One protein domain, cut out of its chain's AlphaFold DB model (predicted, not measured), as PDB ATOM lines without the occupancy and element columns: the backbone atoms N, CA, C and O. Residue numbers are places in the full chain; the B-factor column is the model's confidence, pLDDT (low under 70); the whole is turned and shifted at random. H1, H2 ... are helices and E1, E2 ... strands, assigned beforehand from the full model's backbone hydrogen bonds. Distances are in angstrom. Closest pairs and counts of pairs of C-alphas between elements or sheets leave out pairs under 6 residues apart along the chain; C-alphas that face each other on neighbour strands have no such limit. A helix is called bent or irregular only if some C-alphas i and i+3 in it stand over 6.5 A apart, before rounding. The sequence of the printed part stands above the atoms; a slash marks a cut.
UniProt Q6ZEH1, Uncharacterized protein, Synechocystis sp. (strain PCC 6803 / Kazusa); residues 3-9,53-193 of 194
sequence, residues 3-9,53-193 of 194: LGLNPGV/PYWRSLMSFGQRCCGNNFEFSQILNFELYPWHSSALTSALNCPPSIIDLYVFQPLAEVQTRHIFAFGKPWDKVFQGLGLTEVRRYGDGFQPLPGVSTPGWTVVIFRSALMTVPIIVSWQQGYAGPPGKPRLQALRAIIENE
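This is residues 3 to 9 and 53 to 193 of the 194 residues of an uncharacterized protein of Synechocystis sp. (strain PCC 6803 / Kazusa) (UniProt Q6ZEH1). A twisted sheet of four strands, E2, E5, E4 and E3, makes the core, with the short helix H3 packed on one face and H4 grazing the sheet, apart from H3. H1 meets H4 away from the sheet, while H2 is at the far end of H3, with the short strand E1 near E2. The 148 printed residues run H1 E1 H2 E2 H3 E3 E4 E5 H4, four named helices and five named strands, a mixed class with 73 residues, under half, in named elements. The sheet is mixed, and the whole is compact and rounded, with a radius of gyration of the C-alphas of 15.1 A and spans of 38 by 33 by 32 A.

In the sheet, E2 is residues 115 to 118, E5 166 to 171, E4 152 to 158, 20.4 A long, and E3 132 to 137. E1 is residues 77 to 79. H3 is residues 121 to 128, H2 96 to 108, 15.8 A long, and H4 180 to 191, 16.9 A. H1, residues 53 to 66, is 19.7 A long and begins at C-alpha 53 (0.708, 20.204, 173.924); H4 ends at C-alpha 191 (-2.582, 39.680, 194.203). H2 is irregular, but only just: C-alphas 102 and 105 are 6.8 A apart.

E2 and E5 are parallel, with N 117 and O 167 2.8 A apart, within hydrogen-bond range. E3, E4 and E5 form a meander, each strand the antiparallel neighbour of the one before, and two hairpins; N 155 and O 168 are 2.8 A apart, as are N 134 and O 156. E2, H3 and E3 form a split strand-helix-strand unit, two strands running the same way with E5 and E4 between them, and its crossover is right-handed. H3 is on the sheet at a height of 9.2 A, and the C-alphas of Asp 123 and Val 168, its closest to E5, are 6.5 A apart. H2 and H3 are close but not clearly touching; their closest C-alphas, Pro 96 and Gly 128, are 5.9 A apart. H4 only grazes the sheet, with residues 182 to 190. H1 touches H4 with residues 64 to 65 alone, C-alphas 65 and 183 being closest at 7.3 A, at a steep tilt of 49 degrees. E1 pairs with no named strand. Every O i to N i+4 pair is within hydrogen-bond range in H1 and H3, against 7 of 9 in H2 and 7 of 8 in H4.

The two C-alphas farthest apart, Ala 87 and Asn 192, are 42.8 A apart. Residues 10 to 52 are not printed, and C-alphas 9 and 53 are 13.4 A apart across the cut. The links E1 to H2 and E3 to E4 are long. Mean pLDDT of the printed part is 84.5; residues 5 to 8 and 82 to 92 are under 70.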
ATOM      1  N   LEU A   3      -2.262  21.191 189.481       79.81
ATOM      2  CA  LEU A   3      -3.130  20.042 189.664       79.81
ATOM      3  C   LEU A   3      -3.929  19.853 188.366       79.81
ATOM      4  O   LEU A   3      -4.765  20.680 187.990       79.81
ATOM      5  N   GLY A   4      -3.588  18.808 187.619       74.50
ATOM      6  CA  GLY A   4      -4.080  18.526 186.278       74.50
ATOM      7  C   GLY A   4      -5.179  17.468 186.235       74.50
ATOM      8  O   GLY A   4      -5.314  16.629 187.124       74.50
ATOM      9  N   LEU A   5      -5.954  17.491 185.154       69.00
ATOM     10  CA  LEU A   5      -6.901  16.443 184.785       69.00
ATOM     11  C   LEU A   5      -6.415  15.850 183.470       69.00
ATOM     12  O   LEU A   5      -6.683  16.418 182.414       69.00
ATOM     13  N   ASN A   6      -5.650  14.765 183.514       61.44
ATOM     14  CA  ASN A   6      -5.103  14.174 182.296       61.44
ATOM     15  C   ASN A   6      -5.616  12.746 182.064       61.44
ATOM     16  O   ASN A   6      -4.853  11.789 182.166       61.44
ATOM     17  N   PRO A   7      -6.891  12.565 181.677       55.47
ATOM     18  CA  PRO A   7      -7.302  11.334 181.020       55.47
ATOM     19  C   PRO A   7      -6.761  11.344 179.578       55.47
ATOM     20  O   PRO A   7      -7.482  11.586 178.614       55.47
ATOM     21  N   GLY A   8      -5.448  11.175 179.436       62.84
ATOM     22  CA  GLY A   8      -4.786  10.964 178.154       62.84
ATOM     23  C   GLY A   8      -4.905   9.518 177.668       62.84
ATOM     24  O   GLY A   8      -5.279   8.614 178.420       62.84
ATOM     25  N   VAL A   9      -4.551   9.294 176.402       71.94
ATOM     26  CA  VAL A   9      -4.266   7.947 175.888       71.94
ATOM     27  C   VAL A   9      -2.939   7.488 176.475       71.94
ATOM     28  O   VAL A   9      -1.968   8.246 176.480       71.94
ATOM     29  N   PRO A  53       1.458  18.948 173.876       81.50
ATOM     30  CA  PRO A  53       0.708  20.204 173.924       81.50
ATOM     31  C   PRO A  53       0.305  20.604 175.347       81.50
ATOM     32  O   PRO A  53       0.277  21.791 175.667       81.50
ATOM     33  N   TYR A  54       0.030  19.614 176.200       81.44
ATOM     34  CA  TYR A  54      -0.308  19.816 177.605       81.44
ATOM     35  C   TYR A  54       0.839  20.500 178.355       81.44
ATOM     36  O   TYR A  54       0.670  21.595 178.894       81.44
ATOM     37  N   TRP A  55       2.037  19.916 178.296       84.44
ATOM     38  CA  TRP A  55       3.210  20.467 178.968       84.44
ATOM     39  C   TRP A  55       3.659  21.802 178.380       84.44
ATOM     40  O   TRP A  55       4.019  22.706 179.132       84.44
ATOM     41  N   ARG A  56       3.549  21.985 177.058       86.62
ATOM     42  CA  ARG A  56       3.795  23.288 176.422       86.62
ATOM     43  C   ARG A  56       2.851  24.365 176.954       86.62
ATOM     44  O   ARG A  56       3.280  25.490 177.203       86.62
ATOM     45  N   SER A  57       1.577  24.026 177.145       87.56
ATOM     46  CA  SER A  57       0.581  24.936 177.716       87.56
ATOM     47  C   SER A  57       0.927  25.316 179.159       87.56
ATOM     48  O   SER A  57       0.906  26.503 179.490       87.56
ATOM     49  N   LEU A  58       1.324  24.343 179.990       88.94
ATOM     50  CA  LEU A  58       1.756  24.584 181.372       88.94
ATOM     51  C   LEU A  58       3.027  25.433 181.463       88.94
ATOM     52  O   LEU A  58       3.048  26.385 182.236       88.94
ATOM     53  N   MET A  59       4.045  25.150 180.646       88.94
ATOM     54  CA  MET A  59       5.259  25.971 180.564       88.94
ATOM     55  C   MET A  59       4.939  27.396 180.137       88.94
ATOM     56  O   MET A  59       5.350  28.354 180.786       88.94
ATOM     57  N   SER A  60       4.131  27.537 179.085       89.94
ATOM     58  CA  SER A  60       3.717  28.852 178.609       89.94
ATOM     59  C   SER A  60       2.934  29.602 179.687       89.94
ATOM     60  O   SER A  60       3.102  30.805 179.828       89.94
ATOM     61  N   PHE A  61       2.069  28.924 180.448       91.69
ATOM     62  CA  PHE A  61       1.369  29.515 181.590       91.69
ATOM     63  C   PHE A  61       2.342  29.928 182.698       91.69
ATOM     64  O   PHE A  61       2.289  31.077 183.126       91.69
ATOM     65  N   GLY A  62       3.251  29.043 183.109       90.38
ATOM     66  CA  GLY A  62       4.253  29.307 184.139       90.38
ATOM     67  C   GLY A  62       5.129  30.510 183.802       90.38
ATOM     68  O   GLY A  62       5.256  31.411 184.622       90.38
ATOM     69  N   GLN A  63       5.608  30.615 182.561       91.06
ATOM     70  CA  GLN A  63       6.405  31.758 182.102       91.06
ATOM     71  C   GLN A  63       5.652  33.085 182.186       91.06
ATOM     72  O   GLN A  63       6.154  34.058 182.743       91.06
ATOM     73  N   ARG A  64       4.409  33.156 181.692       89.50
ATOM     74  CA  ARG A  64       3.642  34.407 181.827       89.50
ATOM     75  C   ARG A  64       3.006  34.600 183.197       89.50
ATOM     76  O   ARG A  64       2.532  35.698 183.424       89.50
ATOM     77  N   CYS A  65       2.990  33.614 184.095       87.62
ATOM     78  CA  CYS A  65       2.526  33.776 185.478       87.62
ATOM     79  C   CYS A  65       3.665  34.213 186.410       87.62
ATOM     80  O   CYS A  65       3.491  35.156 187.179       87.62
ATOM     81  N   CYS A  66       4.837  33.595 186.283       87.06
ATOM     82  CA  CYS A  66       5.966  33.702 187.211       87.06
ATOM     83  C   CYS A  66       7.200  34.416 186.622       87.06
ATOM     84  O   CYS A  66       8.147  34.673 187.356       87.06
ATOM     85  N   GLY A  67       7.195  34.756 185.327       86.62
ATOM     86  CA  GLY A  67       8.291  35.439 184.629       86.62
ATOM     87  C   GLY A  67       8.978  34.567 183.572       86.62
ATOM     88  O   GLY A  67       8.921  33.342 183.617       86.62
ATOM     89  N   ASN A  68       9.650  35.197 182.604       86.50
ATOM     90  CA  ASN A  68      10.217  34.499 181.438       86.50
ATOM     91  C   ASN A  68      11.332  33.492 181.777       86.50
ATOM     92  O   ASN A  68      11.562  32.576 180.995       86.50
ATOM     93  N   ASN A  69      11.971  33.625 182.944       88.12
ATOM     94  CA  ASN A  69      12.992  32.692 183.434       88.12
ATOM     95  C   ASN A  69      12.385  31.452 184.117       88.12
ATOM     96  O   ASN A  69      13.100  30.719 184.787       88.12
ATOM     97  N   PHE A  70      11.067  31.248 184.019       87.31
ATOM     98  CA  PHE A  70      10.404  30.098 184.617       87.31
ATOM     99  C   PHE A  70      10.774  28.806 183.882       87.31
ATOM    100  O   PHE A  70      10.536  28.666 182.677       87.31
ATOM    101  N   GLU A  71      11.323  27.858 184.630       86.62
ATOM    102  CA  GLU A  71      11.831  26.585 184.136       86.62
ATOM    103  C   GLU A  71      10.889  25.421 184.441       86.62
ATOM    104  O   GLU A  71      10.041  25.464 185.333       86.62
ATOM    105  N   PHE A  72      11.082  24.327 183.708       80.69
ATOM    106  CA  PHE A  72      10.299  23.112 183.889       80.69
ATOM    107  C   PHE A  72      10.426  22.516 185.294       80.69
ATOM    108  O   PHE A  72       9.432  22.089 185.876       80.69
ATOM    109  N   SER A  73      11.638  22.532 185.851       81.06
ATOM    110  CA  SER A  73      11.957  22.059 187.205       81.06
ATOM    111  C   SER A  73      11.127  22.754 188.294       81.06
ATOM    112  O   SER A  73      10.978  22.228 189.393       81.06
ATOM    113  N   GLN A  74      10.542  23.914 187.985       85.44
ATOM    114  CA  GLN A  74       9.690  24.686 188.885       85.44
ATOM    115  C   GLN A  74       8.204  24.287 188.795       85.44
ATOM    116  O   GLN A  74       7.371  24.804 189.550       85.44
ATOM    117  N   ILE A  75       7.844  23.362 187.896       85.75
ATOM    118  CA  ILE A  75       6.509  22.772 187.805       85.75
ATOM    119  C   ILE A  75       6.498  21.423 188.510       85.75
ATOM    120  O   ILE A  75       6.951  20.409 187.990       85.75
ATOM    121  N   LEU A  76       5.834  21.395 189.658       84.19
ATOM    122  CA  LEU A  76       5.337  20.160 190.240       84.19
ATOM    123  C   LEU A  76       3.887  19.951 189.784       84.19
ATOM    124  O   LEU A  76       3.019  20.742 190.167       84.19
ATOM    125  N   ASN A  77       3.653  18.944 188.936       83.62
ATOM    126  CA  ASN A  77       2.339  18.608 188.382       83.62
ATOM    127  C   ASN A  77       1.789  17.321 189.007       83.62
ATOM    128  O   ASN A  77       2.437  16.280 188.909       83.62
ATOM    129  N   PHE A  78       0.586  17.380 189.576       80.75
ATOM    130  CA  PHE A  78      -0.140  16.209 190.070       80.75
ATOM    131  C   PHE A  78      -1.409  15.990 189.266       80.75
ATOM    132  O   PHE A  78      -2.217  16.900 189.099       80.75
ATOM    133  N   GLU A  79      -1.604  14.772 188.781       78.06
ATOM    134  CA  GLU A  79      -2.785  14.413 188.007       78.06
ATOM    135  C   GLU A  79      -3.818  13.738 188.911       78.06
ATOM    136  O   GLU A  79      -3.494  12.792 189.625       78.06
ATOM    137  N   LEU A  80      -5.072  14.200 188.867       74.06
ATOM    138  CA  LEU A  80      -6.162  13.591 189.644       74.06
ATOM    139  C   LEU A  80      -6.438  12.140 189.222       74.06
ATOM    140  O   LEU A  80      -6.830  11.305 190.032       74.06
ATOM    141  N   TYR A  81      -6.250  11.858 187.933       73.06
ATOM    142  CA  TYR A  81      -6.501  10.563 187.315       73.06
ATOM    143  C   TYR A  81      -5.236  10.103 186.589       73.06
ATOM    144  O   TYR A  81      -5.134  10.300 185.381       73.06
ATOM    145  N   PRO A  82      -4.269   9.488 187.291       61.22
ATOM    146  CA  PRO A  82      -3.022   9.021 186.680       61.22
ATOM    147  C   PRO A  82      -3.211   7.775 185.789       61.22
ATOM    148  O   PRO A  82      -2.237   7.175 185.337       61.22
ATOM    149  N   TRP A  83      -4.455   7.343 185.551       64.62
ATOM    150  CA  TRP A  83      -4.776   6.218 184.682       64.62
ATOM    151  C   TRP A  83      -5.118   6.711 183.284       64.62
ATOM    152  O   TRP A  83      -6.117   7.396 183.064       64.62
ATOM    153  N   HIS A  84      -4.310   6.289 182.322       63.50
ATOM    154  CA  HIS A  84      -4.564   6.522 180.914       63.50
ATOM    155  C   HIS A  84      -5.207   5.278 180.300       63.50
ATOM    156  O   HIS A  84      -4.557   4.246 180.139       63.50
ATOM    157  N   SER A  85      -6.493   5.354 179.969       59.50
ATOM    158  CA  SER A  85      -7.197   4.272 179.283       59.50
ATOM    159  C   SER A  85      -8.260   4.848 178.363       59.50
ATOM    160  O   SER A  85      -9.149   5.571 178.805       59.50
ATOM    161  N   SER A  86      -8.194   4.489 177.083       59.62
ATOM    162  CA  SER A  86      -9.226   4.825 176.097       59.62
ATOM    163  C   SER A  86     -10.556   4.109 176.359       59.62
ATOM    164  O   SER A  86     -11.575   4.502 175.798       59.62
ATOM    165  N   ALA A  87     -10.564   3.084 177.219       64.31
ATOM    166  CA  ALA A  87     -11.773   2.384 177.645       64.31
ATOM    167  C   ALA A  87     -12.496   3.088 178.809       64.31
ATOM    168  O   ALA A  87     -13.632   2.736 179.125       64.31
ATOM    169  N   LEU A  88     -11.866   4.078 179.457       63.03
ATOM    170  CA  LEU A  88     -12.526   4.892 180.473       63.03
ATOM    171  C   LEU A  88     -13.480   5.878 179.795       63.03
ATOM    172  O   LEU A  88     -13.081   6.934 179.312       63.03
ATOM    173  N   THR A  89     -14.760   5.522 179.771       63.75
ATOM    174  CA  THR A  89     -15.837   6.340 179.192       63.75
ATOM    175  C   THR A  89     -16.595   7.167 180.229       63.75
ATOM    176  O   THR A  89     -17.426   7.998 179.869       63.75
ATOM    177  N   SER A  90     -16.324   6.956 181.519       64.94
ATOM    178  CA  SER A  90     -17.019   7.610 182.629       64.94
ATOM    179  C   SER A  90     -16.052   8.330 183.566       64.94
ATOM    180  O   SER A  90     -14.848   8.066 183.585       64.94
ATOM    181  N   ALA A  91     -16.589   9.277 184.338       66.69
ATOM    182  CA  ALA A  91     -15.820   9.976 185.355       66.69
ATOM    183  C   ALA A  91     -15.390   8.997 186.454       66.69
ATOM    184  O   ALA A  91     -16.217   8.285 187.023       66.69
ATOM    185  N   LEU A  92     -14.099   8.998 186.781       69.88
ATOM    186  CA  LEU A  92     -13.585   8.267 187.929       69.88
ATOM    187  C   LEU A  92     -14.047   8.963 189.214       69.88
ATOM    188  O   LEU A  92     -13.842  10.163 189.385       69.88
ATOM    189  N   ASN A  93     -14.671   8.207 190.114       73.19
ATOM    190  CA  ASN A  93     -15.061   8.699 191.429       73.19
ATOM    191  C   ASN A  93     -14.098   8.126 192.475       73.19
ATOM    192  O   ASN A  93     -14.259   6.989 192.916       73.19
ATOM    193  N   CYS A  94     -13.058   8.887 192.813       74.75
ATOM    194  CA  CYS A  94     -12.103   8.495 193.845       74.75
ATOM    195  C   CYS A  94     -12.621   8.956 195.218       74.75
ATOM    196  O   CYS A  94     -12.989  10.129 195.342       74.75
ATOM    197  N   PRO A  95     -12.662   8.086 196.247       83.88
ATOM    198  CA  PRO A  95     -13.068   8.494 197.586       83.88
ATOM    199  C   PRO A  95     -12.217   9.672 198.088       83.88
ATOM    200  O   PRO A  95     -10.989   9.607 197.973       83.88
ATOM    201  N   PRO A  96     -12.817  10.719 198.689       84.44
ATOM    202  CA  PRO A  96     -12.066  11.873 199.178       84.44
ATOM    203  C   PRO A  96     -10.923  11.503 200.128       84.44
ATOM    204  O   PRO A  96      -9.851  12.078 200.026       84.44
ATOM    205  N   SER A  97     -11.096  10.481 200.973       86.94
ATOM    206  CA  SER A  97     -10.048  10.000 201.886       86.94
ATOM    207  C   SER A  97      -8.795   9.473 201.176       86.94
ATOM    208  O   SER A  97      -7.691   9.617 201.694       86.94
ATOM    209  N   ILE A  98      -8.938   8.887 199.984       85.50
ATOM    210  CA  ILE A  98      -7.803   8.419 199.175       85.50
ATOM    211  C   ILE A  98      -7.070   9.612 198.563       85.50
ATOM    212  O   ILE A  98      -5.841   9.644 198.560       85.50
ATOM    213  N   ILE A  99      -7.815  10.606 198.071       83.88
ATOM    214  CA  ILE A  99      -7.225  11.847 197.555       83.88
ATOM    215  C   ILE A  99      -6.505  12.589 198.685       83.88
ATOM    216  O   ILE A  99      -5.392  13.064 198.475       83.88
ATOM    217  N   ASP A 100      -7.103  12.653 199.875       87.38
ATOM    218  CA  ASP A 100      -6.493  13.298 201.034       87.38
ATOM    219  C   ASP A 100      -5.145  12.653 201.378       87.38
ATOM    220  O   ASP A 100      -4.114  13.321 201.369       87.38
ATOM    221  N   LEU A 101      -5.138  11.330 201.566       87.38
ATOM    222  CA  LEU A 101      -3.956  10.585 201.995       87.38
ATOM    223  C   LEU A 101      -2.820  10.591 200.964       87.38
ATOM    224  O   LEU A 101      -1.661  10.780 201.322       87.38
ATOM    225  N   TYR A 102      -3.126  10.345 199.687       82.88
ATOM    226  CA  TYR A 102      -2.093  10.103 198.669       82.88
ATOM    227  C   TYR A 102      -1.761  11.314 197.802       82.88
ATOM    228  O   TYR A 102      -0.753  11.297 197.097       82.88
ATOM    229  N   VAL A 103      -2.598  12.351 197.824       80.69
ATOM    230  CA  VAL A 103      -2.358  13.586 197.076       80.69
ATOM    231  C   VAL A 103      -2.241  14.738 198.055       80.69
ATOM    232  O   VAL A 103      -1.178  15.331 198.173       80.69
ATOM    233  N   PHE A 104      -3.306  15.046 198.787       85.38
ATOM    234  CA  PHE A 104      -3.433  16.330 199.464       85.38
ATOM    235  C   PHE A 104      -2.478  16.523 200.649       85.38
ATOM    236  O   PHE A 104      -1.855  17.579 200.754       85.38
ATOM    237  N   GLN A 105      -2.312  15.512 201.500       86.31
ATOM    238  CA  GLN A 105      -1.355  15.552 202.606       86.31
ATOM    239  C   GLN A 105       0.098  15.665 202.098       86.31
ATOM    240  O   GLN A 105       0.773  16.608 202.507       86.31
ATOM    241  N   PRO A 106       0.565  14.846 201.127       84.62
ATOM    242  CA  PRO A 106       1.877  15.049 200.505       84.62
ATOM    243  C   PRO A 106       2.063  16.432 199.872       84.62
ATOM    244  O   PRO A 106       3.149  17.005 199.936       84.62
ATOM    245  N   LEU A 107       1.014  17.000 199.260       81.62
ATOM    246  CA  LEU A 107       1.086  18.354 198.708       81.62
ATOM    247  C   LEU A 107       1.381  19.403 199.783       81.62
ATOM    248  O   LEU A 107       2.064  20.383 199.489       81.62
ATOM    249  N   ALA A 108       0.866  19.214 201.000       86.88
ATOM    250  CA  ALA A 108       1.023  20.168 202.092       86.88
ATOM    251  C   ALA A 108       2.468  20.231 202.618       86.88
ATOM    252  O   ALA A 108       2.880  21.256 203.156       86.88
ATOM    253  N   GLU A 109       3.257  19.176 202.406       86.75
ATOM    254  CA  GLU A 109       4.678  19.131 202.769       86.75
ATOM    255  C   GLU A 109       5.563  19.939 201.804       86.75
ATOM    256  O   GLU A 109       6.697  20.296 202.134       86.75
ATOM    257  N   VAL A 110       5.063  20.256 200.605       83.81
ATOM    258  CA  VAL A 110       5.837  20.957 199.580       83.81
ATOM    259  C   VAL A 110       5.656  22.464 199.701       83.81
ATOM    260  O   VAL A 110       4.592  23.018 199.418       83.81
ATOM    261  N   GLN A 111       6.747  23.166 200.003       83.31
ATOM    262  CA  GLN A 111       6.771  24.624 199.929       83.31
ATOM    263  C   GLN A 111       6.607  25.081 198.474       83.31
ATOM    264  O   GLN A 111       7.474  24.877 197.623       83.31
ATOM    265  N   THR A 112       5.480  25.721 198.167       85.50
ATOM    266  CA  THR A 112       5.207  26.289 196.844       85.50
ATOM    267  C   THR A 112       4.627  27.687 196.975       85.50
ATOM    268  O   THR A 112       3.971  27.995 197.959       85.50
ATOM    269  N   ARG A 113       4.852  28.543 195.973       85.31
ATOM    270  CA  ARG A 113       4.322  29.916 195.966       85.31
ATOM    271  C   ARG A 113       2.867  29.989 195.502       85.31
ATOM    272  O   ARG A 113       2.128  30.870 195.923       85.31
ATOM    273  N   HIS A 114       2.470  29.085 194.608       88.44
ATOM    274  CA  HIS A 114       1.145  29.075 193.994       88.44
ATOM    275  C   HIS A 114       0.676  27.639 193.754       88.44
ATOM    276  O   HIS A 114       1.458  26.810 193.270       88.44
ATOM    277  N   ILE A 115      -0.605  27.372 194.017       92.25
ATOM    278  CA  ILE A 115      -1.272  26.107 193.692       92.25
ATOM    279  C   ILE A 115      -2.409  26.403 192.714       92.25
ATOM    280  O   ILE A 115      -3.373  27.085 193.056       92.25
ATOM    281  N   PHE A 116      -2.295  25.878 191.494       93.44
ATOM    282  CA  PHE A 116      -3.331  25.997 190.469       93.44
ATOM    283  C   PHE A 116      -3.945  24.641 190.170       93.44
ATOM    284  O   PHE A 116      -3.215  23.709 189.864       93.44
ATOM    285  N   ALA A 117      -5.268  24.546 190.171       92.88
ATOM    286  CA  ALA A 117      -5.994  23.361 189.754       92.88
ATOM    287  C   ALA A 117      -6.809  23.663 188.496       92.88
ATOM    288  O   ALA A 117      -7.724  24.488 188.518       92.88
ATOM    289  N   PHE A 118      -6.469  23.026 187.376       91.31
ATOM    290  CA  PHE A 118      -7.134  23.302 186.105       91.31
ATOM    291  C   PHE A 118      -8.197  22.255 185.787       91.31
ATOM    292  O   PHE A 118      -7.920  21.060 185.705       91.31
ATOM    293  N   GLY A 119      -9.421  22.741 185.580       89.25
ATOM    294  CA  GLY A 119     -10.584  21.949 185.205       89.25
ATOM    295  C   GLY A 119     -11.584  21.690 186.337       89.25
ATOM    296  O   GLY A 119     -11.237  21.545 187.506       89.25
ATOM    297  N   LYS A 120     -12.865  21.623 185.952       89.00
ATOM    298  CA  LYS A 120     -14.025  21.597 186.858       89.00
ATOM    299  C   LYS A 120     -14.028  20.453 187.889       89.00
ATOM    300  O   LYS A 120     -14.457  20.704 189.009       89.00
ATOM    301  N   PRO A 121     -13.587  19.217 187.580       87.75
ATOM    302  CA  PRO A 121     -13.519  18.145 188.576       87.75
ATOM    303  C   PRO A 121     -12.795  18.492 189.883       87.75
ATOM    304  O   PRO A 121     -13.223  18.014 190.929       87.75
ATOM    305  N   TRP A 122     -11.781  19.362 189.858       89.50
ATOM    306  CA  TRP A 122     -11.087  19.787 191.077       89.50
ATOM    307  C   TRP A 122     -11.982  20.555 192.059       89.50
ATOM    308  O   TRP A 122     -11.829  20.377 193.260       89.50
ATOM    309  N   ASP A 123     -12.957  21.332 191.571       92.25
ATOM    310  CA  ASP A 123     -13.946  22.029 192.416       92.25
ATOM    311  C   ASP A 123     -14.704  21.023 193.298       92.25
ATOM    312  O   ASP A 123     -14.754  21.147 194.518       92.25
ATOM    313  N   LYS A 124     -15.196  19.940 192.681       88.88
ATOM    314  CA  LYS A 124     -15.900  18.867 193.398       88.88
ATOM    315  C   LYS A 124     -14.993  18.119 194.370       88.88
ATOM    316  O   LYS A 124     -15.437  17.764 195.455       88.88
ATOM    317  N   VAL A 125     -13.745  17.864 193.976       89.31
ATOM    318  CA  VAL A 125     -12.765  17.190 194.839       89.31
ATOM    319  C   VAL A 125     -12.506  18.009 196.096       89.31
ATOM    320  O   VAL A 125     -12.607  17.473 197.192       89.31
ATOM    321  N   PHE A 126     -12.237  19.308 195.962       92.12
ATOM    322  CA  PHE A 126     -11.941  20.160 197.114       92.12
ATOM    323  C   PHE A 126     -13.149  20.395 198.018       92.12
ATOM    324  O   PHE A 126     -12.992  20.402 199.236       92.12
ATOM    325  N   GLN A 127     -14.354  20.482 197.452       91.38
ATOM    326  CA  GLN A 127     -15.587  20.459 198.243       91.38
ATOM    327  C   GLN A 127     -15.741  19.141 199.017       91.38
ATOM    328  O   GLN A 127     -16.051  19.158 200.204       91.38
ATOM    329  N   GLY A 128     -15.482  17.997 198.373       89.19
ATOM    330  CA  GLY A 128     -15.546  16.678 199.011       89.19
ATOM    331  C   GLY A 128     -14.481  16.454 200.090       89.19
ATOM    332  O   GLY A 128     -14.710  15.688 201.021       89.19
ATOM    333  N   LEU A 129     -13.344  17.143 199.984       89.88
ATOM    334  CA  LEU A 129     -12.297  17.205 201.007       89.88
ATOM    335  C   LEU A 129     -12.620  18.197 202.141       89.88
ATOM    336  O   LEU A 129     -11.875  18.277 203.111       89.88
ATOM    337  N   GLY A 130     -13.715  18.960 202.036       91.25
ATOM    338  CA  GLY A 130     -14.134  19.913 203.063       91.25
ATOM    339  C   GLY A 130     -13.286  21.185 203.128       91.25
ATOM    340  O   GLY A 130     -13.217  21.810 204.185       91.25
ATOM    341  N   LEU A 131     -12.630  21.580 202.031       94.06
ATOM    342  CA  LEU A 131     -11.889  22.842 201.992       94.06
ATOM    343  C   LEU A 131     -12.846  24.036 202.036       94.06
ATOM    344  O   LEU A 131     -13.933  24.016 201.454       94.06
ATOM    345  N   THR A 132     -12.397  25.121 202.664       95.50
ATOM    346  CA  THR A 132     -13.179  26.353 202.762       95.50
ATOM    347  C   THR A 132     -13.101  27.122 201.452       95.50
ATOM    348  O   THR A 132     -12.039  27.629 201.087       95.50
ATOM    349  N   GLU A 133     -14.226  27.250 200.752       96.06
ATOM    350  CA  GLU A 133     -14.355  28.185 199.635       96.06
ATOM    351  C   GLU A 133     -14.329  29.624 200.166       96.06
ATOM    352  O   GLU A 133     -15.176  30.023 200.962       96.06
ATOM    353  N   VAL A 134     -13.342  30.403 199.731       94.56
ATOM    354  CA  VAL A 134     -13.171  31.809 200.123       94.56
ATOM    355  C   VAL A 134     -13.892  32.729 199.151       94.56
ATOM    356  O   VAL A 134     -14.515  33.714 199.550       94.56
ATOM    357  N   ARG A 135     -13.782  32.428 197.853       94.44
ATOM    358  CA  ARG A 135     -14.347  33.266 196.800       94.44
ATOM    359  C   ARG A 135     -14.573  32.485 195.515       94.44
ATOM    360  O   ARG A 135     -13.804  31.584 195.180       94.44
ATOM    361  N   ARG A 136     -15.589  32.903 194.760       95.12
ATOM    362  CA  ARG A 136     -15.928  32.367 193.444       95.12
ATOM    363  C   ARG A 136     -16.264  33.483 192.467       95.12
ATOM    364  O   ARG A 136     -17.036  34.390 192.779       95.12
ATOM    365  N   TYR A 137     -15.691  33.372 191.278       93.69
ATOM    366  CA  TYR A 137     -15.843  34.305 190.174       93.69
ATOM    367  C   TYR A 137     -16.352  33.601 188.919       93.69
ATOM    368  O   TYR A 137     -15.994  32.448 188.670       93.69
ATOM    369  N   GLY A 138     -17.101  34.319 188.087       91.50
ATOM    370  CA  GLY A 138     -17.618  33.845 186.805       91.50
ATOM    371  C   GLY A 138     -19.142  33.871 186.738       91.50
ATOM    372  O   GLY A 138     -19.797  34.587 187.494       91.50
ATOM    373  N   ASP A 139     -19.700  33.092 185.814       84.94
ATOM    374  CA  ASP A 139     -21.135  33.095 185.509       84.94
ATOM    375  C   ASP A 139     -21.984  32.780 186.754       84.94
ATOM    376  O   ASP A 139     -21.850  31.716 187.358       84.94
ATOM    377  N   GLY A 140     -22.862  33.713 187.134       85.25
ATOM    378  CA  GLY A 140     -23.726  33.588 188.314       85.25
ATOM    379  C   GLY A 140     -23.061  33.922 189.655       85.25
ATOM    380  O   GLY A 140     -23.706  33.788 190.690       85.25
ATOM    381  N   PHE A 141     -21.802  34.374 189.651       90.38
ATOM    382  CA  PHE A 141     -21.048  34.764 190.846       90.38
ATOM    383  C   PHE A 141     -20.430  36.159 190.674       90.38
ATOM    384  O   PHE A 141     -20.929  36.982 189.904       90.38
ATOM    385  N   GLN A 142     -19.352  36.459 191.406       89.94
ATOM    386  CA  GLN A 142     -18.653  37.729 191.248       89.94
ATOM    387  C   GLN A 142     -18.041  37.839 189.841       89.94
ATOM    388  O   GLN A 142     -17.483  36.863 189.328       89.94
ATOM    389  N   PRO A 143     -18.111  39.012 189.196       89.00
ATOM    390  CA  PRO A 143     -17.545  39.186 187.868       89.00
ATOM    391  C   PRO A 143     -16.022  39.028 187.900       89.00
ATOM    392  O   PRO A 143     -15.346  39.484 188.823       89.00
ATOM    393  N   LEU A 144     -15.472  38.399 186.861       88.06
ATOM    394  CA  LEU A 144     -14.028  38.297 186.675       88.06
ATOM    395  C   LEU A 144     -13.457  39.678 186.300       88.06
ATOM    396  O   LEU A 144     -13.916  40.267 185.315       88.06
ATOM    397  N   PRO A 145     -12.451  40.204 187.025       82.88
ATOM    398  CA  PRO A 145     -11.892  41.522 186.741       82.88
ATOM    399  C   PRO A 145     -11.355  41.617 185.309       82.88
ATOM    400  O   PRO A 145     -10.507  40.826 184.905       82.88
ATOM    401  N   GLY A 146     -11.838  42.584 184.528       81.88
ATOM    402  CA  GLY A 146     -11.338  42.833 183.172       81.88
ATOM    403  C   GLY A 146     -11.664  41.746 182.137       81.88
ATOM    404  O   GLY A 146     -11.063  41.747 181.063       81.88
ATOM    405  N   VAL A 147     -12.600  40.827 182.417       82.75
ATOM    406  CA  VAL A 147     -13.038  39.802 181.454       82.75
ATOM    407  C   VAL A 147     -14.538  39.892 181.202       82.75
ATOM    408  O   VAL A 147     -15.341  39.734 182.113       82.75
ATOM    409  N   SER A 148     -14.907  40.096 179.936       73.06
ATOM    410  CA  SER A 148     -16.300  40.177 179.476       73.06
ATOM    411  C   SER A 148     -16.833  38.878 178.868       73.06
ATOM    412  O   SER A 148     -18.037  38.740 178.670       73.06
ATOM    413  N   THR A 149     -15.960  37.921 178.535       71.12
ATOM    414  CA  THR A 149     -16.376  36.668 177.891       71.12
ATOM    415  C   THR A 149     -16.894  35.669 178.930       71.12
ATOM    416  O   THR A 149     -16.115  35.304 179.819       71.12
ATOM    417  N   PRO A 150     -18.138  35.167 178.790       80.88
ATOM    418  CA  PRO A 150     -18.704  34.171 179.701       80.88
ATOM    419  C   PRO A 150     -17.976  32.820 179.602       80.88
ATOM    420  O   PRO A 150     -17.108  32.606 178.743       80.88
ATOM    421  N   GLY A 151     -18.323  31.889 180.490       86.88
ATOM    422  CA  GLY A 151     -17.822  30.515 180.451       86.88
ATOM    423  C   GLY A 151     -16.410  30.340 181.008       86.88
ATOM    424  O   GLY A 151     -15.721  29.390 180.630       86.88
ATOM    425  N   TRP A 152     -15.959  31.244 181.883       92.25
ATOM    426  CA  TRP A 152     -14.756  31.075 182.704       92.25
ATOM    427  C   TRP A 152     -15.133  31.193 184.180       92.25
ATOM    428  O   TRP A 152     -15.825  32.128 184.575       92.25
ATOM    429  N   THR A 153     -14.680  30.240 184.990       93.56
ATOM    430  CA  THR A 153     -14.904  30.235 186.436       93.56
ATOM    431  C   THR A 153     -13.572  30.112 187.154       93.56
ATOM    432  O   THR A 153     -12.706  29.335 186.736       93.56
ATOM    433  N   VAL A 154     -13.429  30.871 188.240       94.62
ATOM    434  CA  VAL A 154     -12.300  30.790 189.170       94.62
ATOM    435  C   VAL A 154     -12.849  30.630 190.581       94.62
ATOM    436  O   VAL A 154     -13.736  31.380 190.982       94.62
ATOM    437  N   VAL A 155     -12.327  29.667 191.332       95.44
ATOM    438  CA  VAL A 155     -12.691  29.410 192.729       95.44
ATOM    439  C   VAL A 155     -11.424  29.388 193.562       95.44
ATOM    440  O   VAL A 155     -10.414  28.826 193.140       95.44
ATOM    441  N   ILE A 156     -11.481  29.992 194.739       95.62
ATOM    442  CA  ILE A 156     -10.370  30.042 195.680       95.62
ATOM    443  C   ILE A 156     -10.757  29.236 196.905       95.62
ATOM    444  O   ILE A 156     -11.736  29.557 197.578       95.62
ATOM    445  N   PHE A 157      -9.966  28.212 197.196       95.44
ATOM    446  CA  PHE A 157     -10.100  27.399 198.393       95.44
ATOM    447  C   PHE A 157      -8.945  27.662 199.356       95.44
ATOM    448  O   PHE A 157      -7.805  27.888 198.944       95.44
ATOM    449  N   ARG A 158      -9.237  27.573 200.653       94.19
ATOM    450  CA  ARG A 158      -8.238  27.490 201.717       94.19
ATOM    451  C   ARG A 158      -8.307  26.135 202.402       94.19
ATOM    452  O   ARG A 158      -9.372  25.541 202.552       94.19
ATOM    453  N   SER A 159      -7.137  25.675 202.819       91.62
ATOM    454  CA  SER A 159      -6.941  24.444 203.572       91.62
ATOM    455  C   SER A 159      -6.297  24.777 204.906       91.62
ATOM    456  O   SER A 159      -5.454  25.666 204.971       91.62
ATOM    457  N   ALA A 160      -6.654  24.045 205.957       90.50
ATOM    458  CA  ALA A 160      -5.957  24.146 207.238       90.50
ATOM    459  C   ALA A 160      -4.521  23.589 207.170       90.50
ATOM    460  O   ALA A 160      -3.697  23.924 208.015       90.50
ATOM    461  N   LEU A 161      -4.218  22.755 206.167       89.31
ATOM    462  CA  LEU A 161      -2.912  22.110 205.995       89.31
ATOM    463  C   LEU A 161      -1.915  22.964 205.202       89.31
ATOM    464  O   LEU A 161      -0.722  22.682 205.219       89.31
ATOM    465  N   MET A 162      -2.384  23.980 204.474       88.81
ATOM    466  CA  MET A 162      -1.563  24.754 203.541       88.81
ATOM    467  C   MET A 162      -1.704  26.246 203.812       88.81
ATOM    468  O   MET A 162      -2.804  26.759 203.992       88.81
ATOM    469  N   THR A 163      -0.586  26.967 203.769       87.69
ATOM    470  CA  THR A 163      -0.580  28.430 203.918       87.69
ATOM    471  C   THR A 163      -0.974  29.156 202.633       87.69
ATOM    472  O   THR A 163      -1.459  30.283 202.682       87.69
ATOM    473  N   VAL A 164      -0.781  28.514 201.479       90.00
ATOM    474  CA  VAL A 164      -1.066  29.086 200.161       90.00
ATOM    475  C   VAL A 164      -2.471  28.685 199.703       90.00
ATOM    476  O   VAL A 164      -2.821  27.506 199.793       90.00
ATOM    477  N   PRO A 165      -3.284  29.628 199.187       92.50
ATOM    478  CA  PRO A 165      -4.603  29.308 198.660       92.50
ATOM    479  C   PRO A 165      -4.518  28.446 197.395       92.50
ATOM    480  O   PRO A 165      -3.583  28.543 196.595       92.50
ATOM    481  N   ILE A 166      -5.547  27.629 197.191       93.62
ATOM    482  CA  ILE A 166      -5.694  26.776 196.014       93.62
ATOM    483  C   ILE A 166      -6.631  27.462 195.035       93.62
ATOM    484  O   ILE A 166      -7.783  27.752 195.355       93.62
ATOM    485  N   ILE A 167      -6.135  27.700 193.824       94.81
ATOM    486  CA  ILE A 167      -6.864  28.422 192.788       94.81
ATOM    487  C   ILE A 167      -7.346  27.426 191.747       94.81
ATOM    488  O   ILE A 167      -6.568  26.914 190.941       94.81
ATOM    489  N   VAL A 168      -8.646  27.164 191.745       94.69
ATOM    490  CA  VAL A 168      -9.298  26.301 190.764       94.69
ATOM    491  C   VAL A 168      -9.785  27.157 189.609       94.69
ATOM    492  O   VAL A 168     -10.466  28.155 189.819       94.69
ATOM    493  N   SER A 169      -9.462  26.781 188.375       93.75
ATOM    494  CA  SER A 169      -9.898  27.513 187.184       93.75
ATOM    495  C   SER A 169     -10.311  26.556 186.077       93.75
ATOM    496  O   SER A 169      -9.570  25.639 185.725       93.75
ATOM    497  N   TRP A 170     -11.459  26.806 185.453       92.62
ATOM    498  CA  TRP A 170     -11.893  26.056 184.273       92.62
ATOM    499  C   TRP A 170     -12.713  26.909 183.327       92.62
ATOM    500  O   TRP A 170     -13.309  27.913 183.709       92.62
ATOM    501  N   GLN A 171     -12.749  26.477 182.074       90.38
ATOM    502  CA  GLN A 171     -13.510  27.125 181.020       90.38
ATOM    503  C   GLN A 171     -14.481  26.110 180.422       90.38
ATOM    504  O   GLN A 171     -14.267  24.897 180.522       90.38
ATOM    505  N   GLN A 172     -15.562  26.577 179.806       85.81
ATOM    506  CA  GLN A 172     -16.502  25.680 179.141       85.81
ATOM    507  C   GLN A 172     -15.775  24.845 178.073       85.81
ATOM    508  O   GLN A 172     -15.138  25.387 177.175       85.81
ATOM    509  N   GLY A 173     -15.826  23.516 178.210       82.38
ATOM    510  CA  GLY A 173     -15.158  22.580 177.298       82.38
ATOM    511  C   GLY A 173     -13.626  22.533 177.394       82.38
ATOM    512  O   GLY A 173     -13.005  21.840 176.593       82.38
ATOM    513  N   TYR A 174     -12.998  23.230 178.349       82.75
ATOM    514  CA  TYR A 174     -11.539  23.288 178.448       82.75
ATOM    515  C   TYR A 174     -11.033  23.219 179.896       82.75
ATOM    516  O   TYR A 174     -11.395  24.022 180.758       82.75
ATOM    517  N   ALA A 175     -10.153  22.249 180.142       80.31
ATOM    518  CA  ALA A 175      -9.568  21.943 181.450       80.31
ATOM    519  C   ALA A 175      -8.096  22.379 181.581       80.31
ATOM    520  O   ALA A 175      -7.405  21.935 182.490       80.31
ATOM    521  N   GLY A 176      -7.595  23.208 180.660       85.44
ATOM    522  CA  GLY A 176      -6.222  23.714 180.695       85.44
ATOM    523  C   GLY A 176      -6.094  25.124 181.286       85.44
ATOM    524  O   GLY A 176      -7.097  25.778 181.596       85.44
ATOM    525  N   PRO A 177      -4.852  25.624 181.418       89.31
ATOM    526  CA  PRO A 177      -4.587  26.961 181.933       89.31
ATOM    527  C   PRO A 177      -5.160  28.060 181.023       89.31
ATOM    528  O   PRO A 177      -5.241  27.889 179.806       89.31
ATOM    529  N   PRO A 178      -5.524  29.229 181.575       88.94
ATOM    530  CA  PRO A 178      -6.057  30.327 180.781       88.94
ATOM    531  C   PRO A 178      -5.058  30.901 179.761       88.94
ATOM    532  O   PRO A 178      -3.834  30.927 179.951       88.94
ATOM    533  N   GLY A 179      -5.616  31.417 178.662       86.69
ATOM    534  CA  GLY A 179      -4.888  32.214 177.673       86.69
ATOM    535  C   GLY A 179      -4.456  33.586 178.208       86.69
ATOM    536  O   GLY A 179      -4.784  33.965 179.332       86.69
ATOM    537  N   LYS A 180      -3.724  34.354 177.386       84.31
ATOM    538  CA  LYS A 180      -3.095  35.629 177.793       84.31
ATOM    539  C   LYS A 180      -4.056  36.640 178.455       84.31
ATOM    540  O   LYS A 180      -3.710  37.089 179.543       84.31
ATOM    541  N   PRO A 181      -5.238  36.972 177.889       82.31
ATOM    542  CA  PRO A 181      -6.111  37.987 178.493       82.31
ATOM    543  C   PRO A 181      -6.648  37.555 179.863       82.31
ATOM    544  O   PRO A 181      -6.578  38.294 180.838       82.31
ATOM    545  N   ARG A 182      -7.094  36.298 179.970       88.88
ATOM    546  CA  ARG A 182      -7.603  35.715 181.221       88.88
ATOM    547  C   ARG A 182      -6.512  35.575 182.292       88.88
ATOM    548  O   ARG A 182      -6.804  35.666 183.476       88.88
ATOM    549  N   LEU A 183      -5.247  35.403 181.907       88.94
ATOM    550  CA  LEU A 183      -4.144  35.353 182.870       88.94
ATOM    551  C   LEU A 183      -3.913  36.694 183.589       88.94
ATOM    552  O   LEU A 183      -3.568  36.684 184.765       88.94
ATOM    553  N   GLN A 184      -4.107  37.832 182.918       86.44
ATOM    554  CA  GLN A 184      -3.986  39.147 183.566       86.44
ATOM    555  C   GLN A 184      -5.043  39.317 184.664       86.44
ATOM    556  O   GLN A 184      -4.716  39.697 185.783       86.44
ATOM    557  N   ALA A 185      -6.284  38.928 184.369       88.88
ATOM    558  CA  ALA A 185      -7.361  38.890 185.352       88.88
ATOM    559  C   ALA A 185      -7.062  37.927 186.511       88.88
ATOM    560  O   ALA A 185      -7.262  38.269 187.672       88.88
ATOM    561  N   LEU A 186      -6.529  36.738 186.209       89.69
ATOM    562  CA  LEU A 186      -6.157  35.763 187.234       89.69
ATOM    563  C   LEU A 186      -5.062  36.298 188.165       89.69
ATOM    564  O   LEU A 186      -5.131  36.074 189.366       89.69
ATOM    565  N   ARG A 187      -4.078  37.032 187.635       87.12
ATOM    566  CA  ARG A 187      -3.040  37.689 188.444       87.12
ATOM    567  C   ARG A 187      -3.618  38.722 189.398       87.12
ATOM    568  O   ARG A 187      -3.304  38.666 190.577       87.12
ATOM    569  N   ALA A 188      -4.518  39.574 188.909       85.50
ATOM    570  CA  ALA A 188      -5.203  40.540 189.761       85.50
ATOM    571  C   ALA A 188      -5.987  39.846 190.888       85.50
ATOM    572  O   ALA A 188      -6.028  40.338 192.009       85.50
ATOM    573  N   ILE A 189      -6.586  38.681 190.624       87.06
ATOM    574  CA  ILE A 189      -7.245  37.880 191.665       87.06
ATOM    575  C   ILE A 189      -6.225  37.365 192.691       87.06
ATOM    576  O   ILE A 189      -6.461  37.496 193.883       87.06
ATOM    577  N   ILE A 190      -5.090  36.815 192.247       84.31
ATOM    578  CA  ILE A 190      -4.041  36.283 193.137       84.31
ATOM    579  C   ILE A 190      -3.464  37.375 194.041       84.31
ATOM    580  O   ILE A 190      -3.281  37.146 195.230       84.31
ATOM    581  N   GLU A 191      -3.175  38.548 193.480       82.38
ATOM    582  CA  GLU A 191      -2.582  39.680 194.203       82.38
ATOM    583  C   GLU A 191      -3.519  40.258 195.272       82.38
ATOM    584  O   GLU A 191      -3.041  40.780 196.269       82.38
ATOM    585  N   ASN A 192      -4.837  40.135 195.095       76.12
ATOM    586  CA  ASN A 192      -5.826  40.583 196.078       76.12
ATOM    587  C   ASN A 192      -6.079  39.567 197.212       76.12
ATOM    588  O   ASN A 192      -6.832  39.870 198.136       76.12
ATOM    589  N   GLU A 193      -5.519  38.357 197.123       70.31
ATOM    590  CA  GLU A 193      -5.814  37.227 198.025       70.31
ATOM    591  C   GLU A 193      -4.592  36.719 198.805       70.31
ATOM    592  O   GLU A 193      -4.749  35.899 199.722       70.31
TER     593      GLU A 193